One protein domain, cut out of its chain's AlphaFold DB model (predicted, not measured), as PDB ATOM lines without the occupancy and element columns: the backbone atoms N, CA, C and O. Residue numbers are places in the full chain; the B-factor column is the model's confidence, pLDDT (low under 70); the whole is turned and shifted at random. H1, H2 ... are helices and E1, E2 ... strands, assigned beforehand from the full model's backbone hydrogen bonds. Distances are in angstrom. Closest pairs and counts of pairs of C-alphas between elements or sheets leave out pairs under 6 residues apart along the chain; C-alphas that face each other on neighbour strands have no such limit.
ATOM      1  N   GLU A   2     183.231 197.165 228.035       74.50
ATOM      2  CA  GLU A   2     181.841 197.153 227.548       74.50
ATOM      3  C   GLU A   2     181.672 196.423 226.208       74.50
ATOM      4  O   GLU A   2     180.930 195.455 226.145       74.50
ATOM      5  N   ARG A   3     182.453 196.793 225.180       77.94
ATOM      6  CA  ARG A   3     182.459 196.092 223.884       77.94
ATOM      7  C   ARG A   3     182.731 194.589 224.014       77.94
ATOM      8  O   ARG A   3     181.980 193.793 223.484       77.94
ATOM      9  N   PHE A   4     183.754 194.206 224.783       76.50
ATOM     10  CA  PHE A   4     184.078 192.794 225.025       76.50
ATOM     11  C   PHE A   4     182.891 192.027 225.617       76.50
ATOM     12  O   PHE A   4     182.590 190.928 225.165       76.50
ATOM     13  N   TRP A   5     182.220 192.591 226.622       73.06
ATOM     14  CA  TRP A   5     181.076 191.933 227.241       73.06
ATOM     15  C   TRP A   5     179.854 191.901 226.334       73.06
ATOM     16  O   TRP A   5     179.169 190.888 226.310       73.06
ATOM     17  N   ASN A   6     179.605 192.971 225.583       72.06
ATOM     18  CA  ASN A   6     178.511 193.028 224.625       72.06
ATOM     19  C   ASN A   6     178.678 191.950 223.543       72.06
ATOM     20  O   ASN A   6     177.778 191.139 223.345       72.06
ATOM     21  N   ASP A   7     179.867 191.879 222.939       69.88
ATOM     22  CA  ASP A   7     180.197 190.897 221.904       69.88
ATOM     23  C   ASP A   7     180.083 189.460 222.474       69.88
ATOM     24  O   ASP A   7     179.429 188.600 221.896       69.88
ATOM     25  N   ASN A   8     180.617 189.182 223.672       65.50
ATOM     26  CA  ASN A   8     180.549 187.830 224.252       65.50
ATOM     27  C   ASN A   8     179.155 187.420 224.757       65.50
ATOM     28  O   ASN A   8     178.799 186.242 224.690       65.50
ATOM     29  N   TYR A   9     178.370 188.349 225.299       62.03
ATOM     30  CA  TYR A   9     177.059 188.032 225.865       62.03
ATOM     31  C   TYR A   9     176.053 187.652 224.772       62.03
ATOM     32  O   TYR A   9     175.369 186.631 224.896       62.03
ATOM     33  N   TYR A  10     176.021 188.416 223.676       59.31
ATOM     34  CA  TYR A  10     175.104 188.168 222.566       59.31
ATOM     35  C   TYR A  10     175.627 187.110 221.589       59.31
ATOM     36  O   TYR A  10     174.875 186.197 221.236       59.31
ATOM     37  N   ASP A  11     176.907 187.164 221.203       57.47
ATOM     38  CA  ASP A  11     177.420 186.296 220.134       57.47
ATOM     39  C   ASP A  11     177.854 184.917 220.656       57.47
ATOM     40  O   ASP A  11     177.587 183.894 220.017       57.47
ATOM     41  N   THR A  12     178.486 184.865 221.836       56.59
ATOM     42  CA  THR A  12     179.040 183.618 222.397       56.59
ATOM     43  C   THR A  12     178.036 182.886 223.286       56.59
ATOM     44  O   THR A  12     177.834 181.683 223.125       56.59
ATOM     45  N   LEU A  13     177.404 183.588 224.233       59.09
ATOM     46  CA  LEU A  13     176.519 182.963 225.227       59.09
ATOM     47  C   LEU A  13     175.048 182.894 224.785       59.09
ATOM     48  O   LEU A  13     174.280 182.147 225.387       59.09
ATOM     49  N   ARG A  14     174.671 183.620 223.721       60.34
ATOM     50  CA  ARG A  14     173.323 183.640 223.118       60.34
ATOM     51  C   ARG A  14     172.189 183.896 224.122       60.34
ATOM     52  O   ARG A  14     171.080 183.393 223.939       60.34
ATOM     53  N   PHE A  15     172.451 184.662 225.179       57.91
ATOM     54  CA  PHE A  15     171.394 185.105 226.084       57.91
ATOM     55  C   PHE A  15     170.679 186.315 225.482       57.91
ATOM     56  O   PHE A  15     171.311 187.270 225.032       57.91
ATOM     57  N   TYR A  16     169.351 186.273 225.489       54.19
ATOM     58  CA  TYR A  16     168.516 187.406 225.104       54.19
ATOM     59  C   TYR A  16     168.269 188.314 226.319       54.19
ATOM     60  O   TYR A  16     168.398 187.892 227.472       54.19
ATOM     61  N   GLU A  17     167.981 189.589 226.059       56.72
ATOM     62  CA  GLU A  17     167.763 190.614 227.086       56.72
ATOM     63  C   GLU A  17     166.728 190.180 228.152       56.72
ATOM     64  O   GLU A  17     165.735 189.527 227.837       56.72
ATOM     65  N   ASN A  18     166.927 190.629 229.401       56.53
ATOM     66  CA  ASN A  18     165.958 190.611 230.515       56.53
ATOM     67  C   ASN A  18     165.723 189.307 231.310       56.53
ATOM     68  O   ASN A  18     164.817 189.292 232.144       56.53
ATOM     69  N   GLU A  19     166.545 188.260 231.172       63.78
ATOM     70  CA  GLU A  19     166.422 187.051 232.024       63.78
ATOM     71  C   GLU A  19     167.692 186.673 232.808       63.78
ATOM     72  O   GLU A  19     167.631 185.879 233.749       63.78
ATOM     73  N   ALA A  20     168.852 187.246 232.477       69.94
ATOM     74  CA  ALA A  20     170.114 186.782 233.047       69.94
ATOM     75  C   ALA A  20     170.374 187.289 234.475       69.94
ATOM     76  O   ALA A  20     170.322 188.488 234.772       69.94
ATOM     77  N   VAL A  21     170.747 186.344 235.341       80.19
ATOM     78  CA  VAL A  21     171.397 186.580 236.633       80.19
ATOM     79  C   VAL A  21     172.894 186.367 236.443       80.19
ATOM     80  O   VAL A  21     173.309 185.298 236.001       80.19
ATOM     81  N   MET A  22     173.707 187.366 236.778       83.38
ATOM     82  CA  MET A  22     175.146 187.335 236.531       83.38
ATOM     83  C   MET A  22     175.951 187.301 237.831       83.38
ATOM     84  O   MET A  22     175.698 188.068 238.760       83.38
ATOM     85  N   ILE A  23     176.965 186.435 237.870       84.56
ATOM     86  CA  ILE A  23     178.011 186.441 238.894       84.56
ATOM     87  C   ILE A  23     179.303 186.882 238.217       84.56
ATOM     88  O   ILE A  23     179.737 186.271 237.242       84.56
ATOM     89  N   VAL A  24     179.917 187.941 238.729       86.56
ATOM     90  CA  VAL A  24     181.154 188.499 238.185       86.56
ATOM     91  C   VAL A  24     182.281 188.257 239.174       86.56
ATOM     92  O   VAL A  24     182.198 188.641 240.337       86.56
ATOM     93  N   SER A  25     183.352 187.613 238.721       86.50
ATOM     94  CA  SER A  25     184.558 187.478 239.531       86.50
ATOM     95  C   SER A  25     185.304 188.809 239.617       86.50
ATOM     96  O   SER A  25     185.456 189.499 238.608       86.50
ATOM     97  N   GLU A  26     185.862 189.121 240.777       87.88
ATOM     98  CA  GLU A  26     186.781 190.245 240.962       87.88
ATOM     99  C   GLU A  26     188.020 189.839 241.758       87.88
ATOM    100  O   GLU A  26     188.006 188.869 242.505       87.88
ATOM    101  N   CYS A  27     189.111 190.583 241.610       84.75
ATOM    102  CA  CYS A  27     190.362 190.293 242.301       84.75
ATOM    103  C   CYS A  27     190.496 191.111 243.590       84.75
ATOM    104  O   CYS A  27     189.977 192.227 243.694       84.75
ATOM    105  N   THR A  28     191.260 190.593 244.550       82.50
ATOM    106  CA  THR A  28     191.700 191.355 245.724       82.50
ATOM    107  C   THR A  28     192.387 192.659 245.300       82.50
ATOM    108  O   THR A  28     193.227 192.666 244.399       82.50
ATOM    109  N   GLY A  29     192.002 193.776 245.925       78.62
ATOM    110  CA  GLY A  29     192.467 195.120 245.559       78.62
ATOM    111  C   GLY A  29     191.626 195.832 244.488       78.62
ATOM    112  O   GLY A  29     192.000 196.924 244.052       78.62
ATOM    113  N   ASN A  30     190.496 195.255 244.052       82.75
ATOM    114  CA  ASN A  30     189.513 195.988 243.253       82.75
ATOM    115  C   ASN A  30     188.916 197.147 244.066       82.75
ATOM    116  O   ASN A  30     188.557 196.971 245.229       82.75
ATOM    117  N   THR A  31     188.808 198.329 243.460       82.44
ATOM    118  CA  THR A  31     188.265 199.502 244.154       82.44
ATOM    119  C   THR A  31     186.745 199.568 243.996       82.44
ATOM    120  O   THR A  31     186.223 199.122 242.969       82.44
ATOM    121  N   PRO A  32     186.027 200.195 244.942       80.69
ATOM    122  CA  PRO A  32     184.575 200.365 244.856       80.69
ATOM    123  C   PRO A  32     184.158 201.017 243.541       80.69
ATOM    124  O   PRO A  32     183.377 200.450 242.790       80.69
ATOM    125  N   SER A  33     184.830 202.110 243.172       83.06
ATOM    126  CA  SER A  33     184.580 202.828 241.919       83.06
ATOM    127  C   SER A  33     184.697 201.942 240.666       83.06
ATOM    128  O   SER A  33     183.874 202.058 239.756       83.06
ATOM    129  N   LYS A  34     185.674 201.025 240.610       83.81
ATOM    130  CA  LYS A  34     185.815 200.075 239.489       83.81
ATOM    131  C   LYS A  34     184.708 199.021 239.498       83.81
ATOM    132  O   LYS A  34     184.212 198.636 238.435       83.81
ATOM    133  N   ARG A  35     184.301 198.565 240.685       86.00
ATOM    134  CA  ARG A  35     183.159 197.661 240.865       86.00
ATOM    135  C   ARG A  35     181.861 198.318 240.390       86.00
ATOM    136  O   ARG A  35     181.130 197.703 239.620       86.00
ATOM    137  N   ASP A  36     181.625 199.581 240.735       85.44
ATOM    138  CA  ASP A  36     180.438 200.333 240.306       85.44
ATOM    139  C   ASP A  36     180.424 200.574 238.800       85.44
ATOM    140  O   ASP A  36     179.388 200.426 238.154       85.44
ATOM    141  N   GLN A  37     181.579 200.898 238.212       87.25
ATOM    142  CA  GLN A  37     181.707 201.016 236.762       87.25
ATOM    143  C   GLN A  37     181.367 199.691 236.067       87.25
ATOM    144  O   GLN A  37     180.669 199.683 235.054       87.25
ATOM    145  N   THR A  38     181.820 198.570 236.629       88.06
ATOM    146  CA  THR A  38     181.486 197.236 236.122       88.06
ATOM    147  C   THR A  38     179.985 196.970 236.253       88.06
ATOM    148  O   THR A  38     179.351 196.581 235.277       88.06
ATOM    149  N   ALA A  39     179.387 197.260 237.412       87.81
ATOM    150  CA  ALA A  39     177.953 197.095 237.643       87.81
ATOM    151  C   ALA A  39     177.099 197.923 236.669       87.81
ATOM    152  O   ALA A  39     176.125 197.406 236.123       87.81
ATOM    153  N   ARG A  40     177.502 199.167 236.380       87.62
ATOM    154  CA  ARG A  40     176.859 200.021 235.369       87.62
ATOM    155  C   ARG A  40     176.860 199.373 233.995       87.62
ATOM    156  O   ARG A  40     175.812 199.311 233.375       87.62
ATOM    157  N   ILE A  41     177.985 198.819 233.544       86.56
ATOM    158  CA  ILE A  41     178.043 198.107 232.257       86.56
ATOM    159  C   ILE A  41     177.040 196.940 232.240       86.56
ATOM    160  O   ILE A  41     176.282 196.788 231.281       86.56
ATOM    161  N   PHE A  42     176.980 196.144 233.312       86.69
ATOM    162  CA  PHE A  42     176.057 195.010 233.392       86.69
ATOM    163  C   PHE A  42     174.576 195.428 233.424       86.69
ATOM    164  O   PHE A  42     173.757 194.816 232.742       86.69
ATOM    165  N   PHE A  43     174.211 196.481 234.157       87.56
ATOM    166  CA  PHE A  43     172.817 196.936 234.260       87.56
ATOM    167  C   PHE A  43     172.355 197.858 233.126       87.56
ATOM    168  O   PHE A  43     171.174 197.849 232.758       87.56
ATOM    169  N   ASP A  44     173.234 198.713 232.609       87.19
ATOM    170  CA  ASP A  44     172.891 199.739 231.624       87.19
ATOM    171  C   ASP A  44     173.128 199.269 230.195       87.19
ATOM    172  O   ASP A  44     172.288 199.571 229.348       87.19
ATOM    173  N   THR A  45     174.181 198.495 229.939       83.69
ATOM    174  CA  THR A  45     174.499 197.999 228.592       83.69
ATOM    175  C   THR A  45     173.987 196.577 228.389       83.69
ATOM    176  O   THR A  45     173.223 196.333 227.465       83.69
ATOM    177  N   ILE A  46     174.352 195.649 229.280       81.50
ATOM    178  CA  ILE A  46     174.036 194.210 229.132       81.50
ATOM    179  C   ILE A  46     172.599 193.887 229.584       81.50
ATOM    180  O   ILE A  46     172.036 192.872 229.189       81.50
ATOM    181  N   LYS A  47     171.980 194.769 230.382       84.56
ATOM    182  CA  LYS A  47     170.602 194.640 230.893       84.56
ATOM    183  C   LYS A  47     170.363 193.372 231.732       84.56
ATOM    184  O   LYS A  47     169.309 192.744 231.631       84.56
ATOM    185  N   VAL A  48     171.316 193.001 232.593       84.44
ATOM    186  CA  VAL A  48     171.118 191.879 233.533       84.44
ATOM    187  C   VAL A  48     170.053 192.208 234.585       84.44
ATOM    188  O   VAL A  48     169.923 193.355 235.019       84.44
ATOM    189  N   VAL A  49     169.315 191.192 235.041       85.50
ATOM    190  CA  VAL A  49     168.255 191.345 236.058       85.50
ATOM    191  C   VAL A  49     168.861 191.479 237.451       85.50
ATOM    192  O   VAL A  49     168.443 192.308 238.264       85.50
ATOM    193  N   LYS A  50     169.857 190.637 237.725       84.94
ATOM    194  CA  LYS A  50     170.542 190.536 239.010       84.94
ATOM    195  C   LYS A  50     172.038 190.373 238.796       84.94
ATOM    196  O   LYS A  50     172.455 189.673 237.877       84.94
ATOM    197  N   LEU A  51     172.828 190.976 239.672       85.06
ATOM    198  CA  LEU A  51     174.284 190.943 239.626       85.06
ATOM    199  C   LEU A  51     174.849 190.634 241.012       85.06
ATOM    200  O   LEU A  51     174.308 191.088 242.013       85.06
ATOM    201  N   THR A  52     175.950 189.901 241.092       84.94
ATOM    202  CA  THR A  52     176.767 189.839 242.308       84.94
ATOM    203  C   THR A  52     178.246 189.738 241.960       84.94
ATOM    204  O   THR A  52     178.595 189.311 240.857       84.94
ATOM    205  N   PHE A  53     179.105 190.138 242.894       85.19
ATOM    206  CA  PHE A  53     180.555 190.064 242.750       85.19
ATOM    207  C   PHE A  53     181.122 189.025 243.712       85.19
ATOM    208  O   PHE A  53     180.764 189.002 244.888       85.19
ATOM    209  N   VAL A  54     182.016 188.175 243.216       84.31
ATOM    210  CA  VAL A  54     182.682 187.142 244.016       84.31
ATOM    211  C   VAL A  54     184.185 187.309 243.882       84.31
ATOM    212  O   VAL A  54     184.708 187.417 242.775       84.31
ATOM    213  N   ASN A  55     184.901 187.298 245.006       88.00
ATOM    214  CA  ASN A  55     186.354 187.334 244.962       88.00
ATOM    215  C   ASN A  55     186.895 186.055 244.290       88.00
ATOM    216  O   ASN A  55     186.636 184.935 244.735       88.00
ATOM    217  N   GLN A  56     187.654 186.246 243.214       90.31
ATOM    218  CA  GLN A  56     188.250 185.217 242.371       90.31
ATOM    219  C   GLN A  56     189.080 184.232 243.193       90.31
ATOM    220  O   GLN A  56     188.995 183.022 242.977       90.31
ATOM    221  N   ALA A 255     188.813 179.526 239.753       86.94
ATOM    222  CA  ALA A 255     187.894 180.589 240.140       86.94
ATOM    223  C   ALA A 255     186.508 180.407 239.509       86.94
ATOM    224  O   ALA A 255     185.495 180.494 240.199       86.94
ATOM    225  N   TYR A 256     186.471 180.087 238.212       88.44
ATOM    226  CA  TYR A 256     185.229 179.784 237.506       88.44
ATOM    227  C   TYR A 256     184.539 178.550 238.096       88.44
ATOM    228  O   TYR A 256     183.343 178.582 238.369       88.44
ATOM    229  N   THR A 257     185.303 177.490 238.363       86.44
ATOM    230  CA  THR A 257     184.800 176.257 238.985       86.44
ATOM    231  C   THR A 257     184.195 176.542 240.358       86.44
ATOM    232  O   THR A 257     183.093 176.089 240.650       86.44
ATOM    233  N   GLY A 258     184.873 177.341 241.180       83.75
ATOM    234  CA  GLY A 258     184.398 177.735 242.502       83.75
ATOM    235  C   GLY A 258     183.126 178.565 242.437       83.75
ATOM    236  O   GLY A 258     182.177 178.282 243.159       83.75
ATOM    237  N   ILE A 259     183.058 179.534 241.521       83.25
ATOM    238  CA  ILE A 259     181.839 180.317 241.282       83.25
ATOM    239  C   ILE A 259     180.698 179.420 240.798       83.25
ATOM    240  O   ILE A 259     179.581 179.551 241.286       83.25
ATOM    241  N   SER A 260     180.971 178.484 239.888       82.69
ATOM    242  CA  SER A 260     179.980 177.521 239.405       82.69
ATOM    243  C   SER A 260     179.485 176.592 240.512       82.69
ATOM    244  O   SER A 260     178.341 176.164 240.468       82.69
ATOM    245  N   GLN A 261     180.320 176.251 241.494       79.12
ATOM    246  CA  GLN A 261     179.885 175.482 242.658       79.12
ATOM    247  C   GLN A 261     179.037 176.352 243.590       79.12
ATOM    248  O   GLN A 261     177.938 175.950 243.967       79.12
ATOM    249  N   LEU A 262     179.496 177.569 243.902       75.06
ATOM    250  CA  LEU A 262     178.768 178.528 244.736       75.06
ATOM    251  C   LEU A 262     177.385 178.858 244.162       75.06
ATOM    252  O   LEU A 262     176.412 178.894 244.910       75.06
ATOM    253  N   SER A 263     177.273 179.021 242.841       75.31
ATOM    254  CA  SER A 263     176.014 179.350 242.166       75.31
ATOM    255  C   SER A 263     174.953 178.253 242.265       75.31
ATOM    256  O   SER A 263     173.774 178.538 242.077       75.31
ATOM    257  N   THR A 264     175.340 177.016 242.589       76.19
ATOM    258  CA  THR A 264     174.400 175.899 242.790       76.19
ATOM    259  C   THR A 264     173.897 175.783 244.227       76.19
ATOM    260  O   THR A 264     172.954 175.036 244.487       76.19
ATOM    261  N   LEU A 265     174.495 176.510 245.177       68.56
ATOM    262  CA  LEU A 265     174.125 176.414 246.584       68.56
ATOM    263  C   LEU A 265     172.803 177.149 246.842       68.56
ATOM    264  O   LEU A 265     172.731 178.361 246.614       68.56
ATOM    265  N   PRO A 266     171.780 176.487 247.419       61.75
ATOM    266  CA  PRO A 266     170.516 177.140 247.748       61.75
ATOM    267  C   PRO A 266     170.703 178.350 248.659       61.75
ATOM    268  O   PRO A 266     170.017 179.348 248.479       61.75
ATOM    269  N   GLN A 267     171.658 178.309 249.599       63.47
ATOM    270  CA  GLN A 267     171.970 179.481 250.418       63.47
ATOM    271  C   GLN A 267     172.504 180.659 249.597       63.47
ATOM    272  O   GLN A 267     172.164 181.785 249.907       63.47
ATOM    273  N   PHE A 268     173.282 180.437 248.540       65.62
ATOM    274  CA  PHE A 268     173.830 181.522 247.725       65.62
ATOM    275  C   PHE A 268     172.765 182.110 246.789       65.62
ATOM    276  O   PHE A 268     172.683 183.322 246.615       65.62
ATOM    277  N   VAL A 269     171.905 181.251 246.233       60.56
ATOM    278  CA  VAL A 269     170.829 181.642 245.306       60.56
ATOM    279  C   VAL A 269     169.635 182.278 246.026       60.56
ATOM    280  O   VAL A 269     169.057 183.240 245.521       60.56
ATOM    281  N   ASN A 270     169.262 181.764 247.203       53.41
ATOM    282  CA  ASN A 270     168.091 182.226 247.959       53.41
ATOM    283  C   ASN A 270     168.402 183.373 248.935       53.41
ATOM    284  O   ASN A 270     167.472 183.955 249.493       53.41
ATOM    285  N   GLN A 271     169.676 183.697 249.170       52.47
ATOM    286  CA  GLN A 271     170.067 184.868 249.959       52.47
ATOM    287  C   GLN A 271     170.143 186.134 249.095       52.47
ATOM    288  O   GLN A 271     170.359 186.095 247.885       52.47
ATOM    289  N   SER A 272     170.029 187.288 249.754       58.03
ATOM    290  CA  SER A 272     170.120 188.648 249.201       58.03
ATOM    291  C   SER A 272     171.519 189.041 248.682       58.03
ATOM    292  O   SER A 272     171.889 190.210 248.745       58.03
ATOM    293  N   VAL A 273     172.326 188.083 248.212       67.56
ATOM    294  CA  VAL A 273     173.702 188.308 247.719       67.56
ATOM    295  C   VAL A 273     173.696 188.968 246.336       67.56
ATOM    296  O   VAL A 273     174.665 189.607 245.928       67.56
ATOM    297  N   PHE A 274     172.587 188.826 245.612       78.94
ATOM    298  CA  PHE A 274     172.365 189.456 244.320       78.94
ATOM    299  C   PHE A 274     171.696 190.820 244.460       78.94
ATOM    300  O   PHE A 274     170.706 190.970 245.176       78.94
ATOM    301  N   ILE A 275     172.190 191.783 243.688       80.44
ATOM    302  CA  ILE A 275     171.640 193.129 243.577       80.44
ATOM    303  C   ILE A 275     170.850 193.292 242.289       80.44
ATOM    304  O   ILE A 275     171.237 192.788 241.237       80.44
ATOM    305  N   THR A 276     169.744 194.017 242.374       86.44
ATOM    306  CA  THR A 276     168.956 194.476 241.223       86.44
ATOM    307  C   THR A 276     169.396 195.872 240.791       86.44
ATOM    308  O   THR A 276     170.024 196.609 241.557       86.44
ATOM    309  N   LYS A 277     169.014 196.269 239.575       85.75
ATOM    310  CA  LYS A 277     169.274 197.616 239.058       85.75
ATOM    311  C   LYS A 277     168.691 198.713 239.954       85.75
ATOM    312  O   LYS A 277     169.350 199.719 240.201       85.75
ATOM    313  N   ASP A 278     167.485 198.506 240.477       84.81
ATOM    314  CA  ASP A 278     166.827 199.481 241.349       84.81
ATOM    315  C   ASP A 278     167.587 199.661 242.665       84.81
ATOM    316  O   ASP A 278     167.824 200.792 243.087       84.81
ATOM    317  N   GLN A 279     168.051 198.564 243.274       80.75
ATOM    318  CA  GLN A 279     168.887 198.615 244.479       80.75
ATOM    319  C   GLN A 279     170.223 199.323 244.220       80.75
ATOM    320  O   GLN A 279     170.670 200.114 245.050       80.75
TER     321      GLN A 279
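What this domain is: This is residues 2 to 56 and 255 to 279 of the 559 residues of an uncharacterized protein of Cavenderia fasciculata (strain SH3) (UniProt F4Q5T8). A small core of two parallel strands, E1 and E2, lies between two helices, the long H2 over one face and the short H3 over the other. H1 meets the end of H2 on the side beyond E1, H4 lies at the far side of the domain, and the last stretch folds back so that residues 275 to 276 pair with E2. The printed part has 80 residues, with four named helices and two named strands in the order H1, E1, H2, E2, H3, H4; the class is mixed, helices and strands. It is compact, with a radius of gyration of the C-alphas of 12.6 A, and rounded, spanning 30 by 27 by 27 A.

Where its parts are: E1 is residues 21 to 26, 16.4 A long, beginning at C-alpha 21 (171.397, 186.580, 236.633). E2 is residues 50 to 55, 17.2 A. H2 is residues 32 to 45, 19.3 A, and H1 residues 2 to 12, 14.8 A, from C-alpha 2 (181.841, 197.153, 227.548). H3 is residues 255 to 262, 10.4 A, and H4 residues 266 to 270, ending at C-alpha 270 (168.091, 182.226, 247.959).

How they stand to each other: E1 and E2 are parallel at 24 degrees, with N 24 and O 52 at 2.9 A and N 54 and O 24 at 2.9 A, within hydrogen-bond range. E1, H2 and E2 form a strand-helix-strand unit, two parallel neighbour strands with a helix between them in the chain, and its crossover is right-handed. The closest C-alphas of H2 and E2, Ala 39 and Leu 51, are 7.4 A apart; those of E1 and H3, Ile 23 and Ile 259, 7.6 A. H1 and H2 only just touch, with 3 pairs of C-alphas within 8 A, the closest Glu 2 and Ile 41 at 6.1 A. H3 and H4 are close but not clearly touching, the closest C-alphas being Leu 262 and Phe 268, 6.5 A. In H1, H2, H3 and H4 every O i to N i+4 pair is within hydrogen-bond range.

The domain as a whole: The C-alphas farthest apart, Arg 3 and Gln 267, are 33.0 A apart. Residues 57 to 254 are not printed; C-alphas 56 and 255 are 5.1 A apart across the cut. Of the links printed whole, none is long. Mean pLDDT of the printed part is 76.9, with residues 7 to 20 and 265 to 273 under 70.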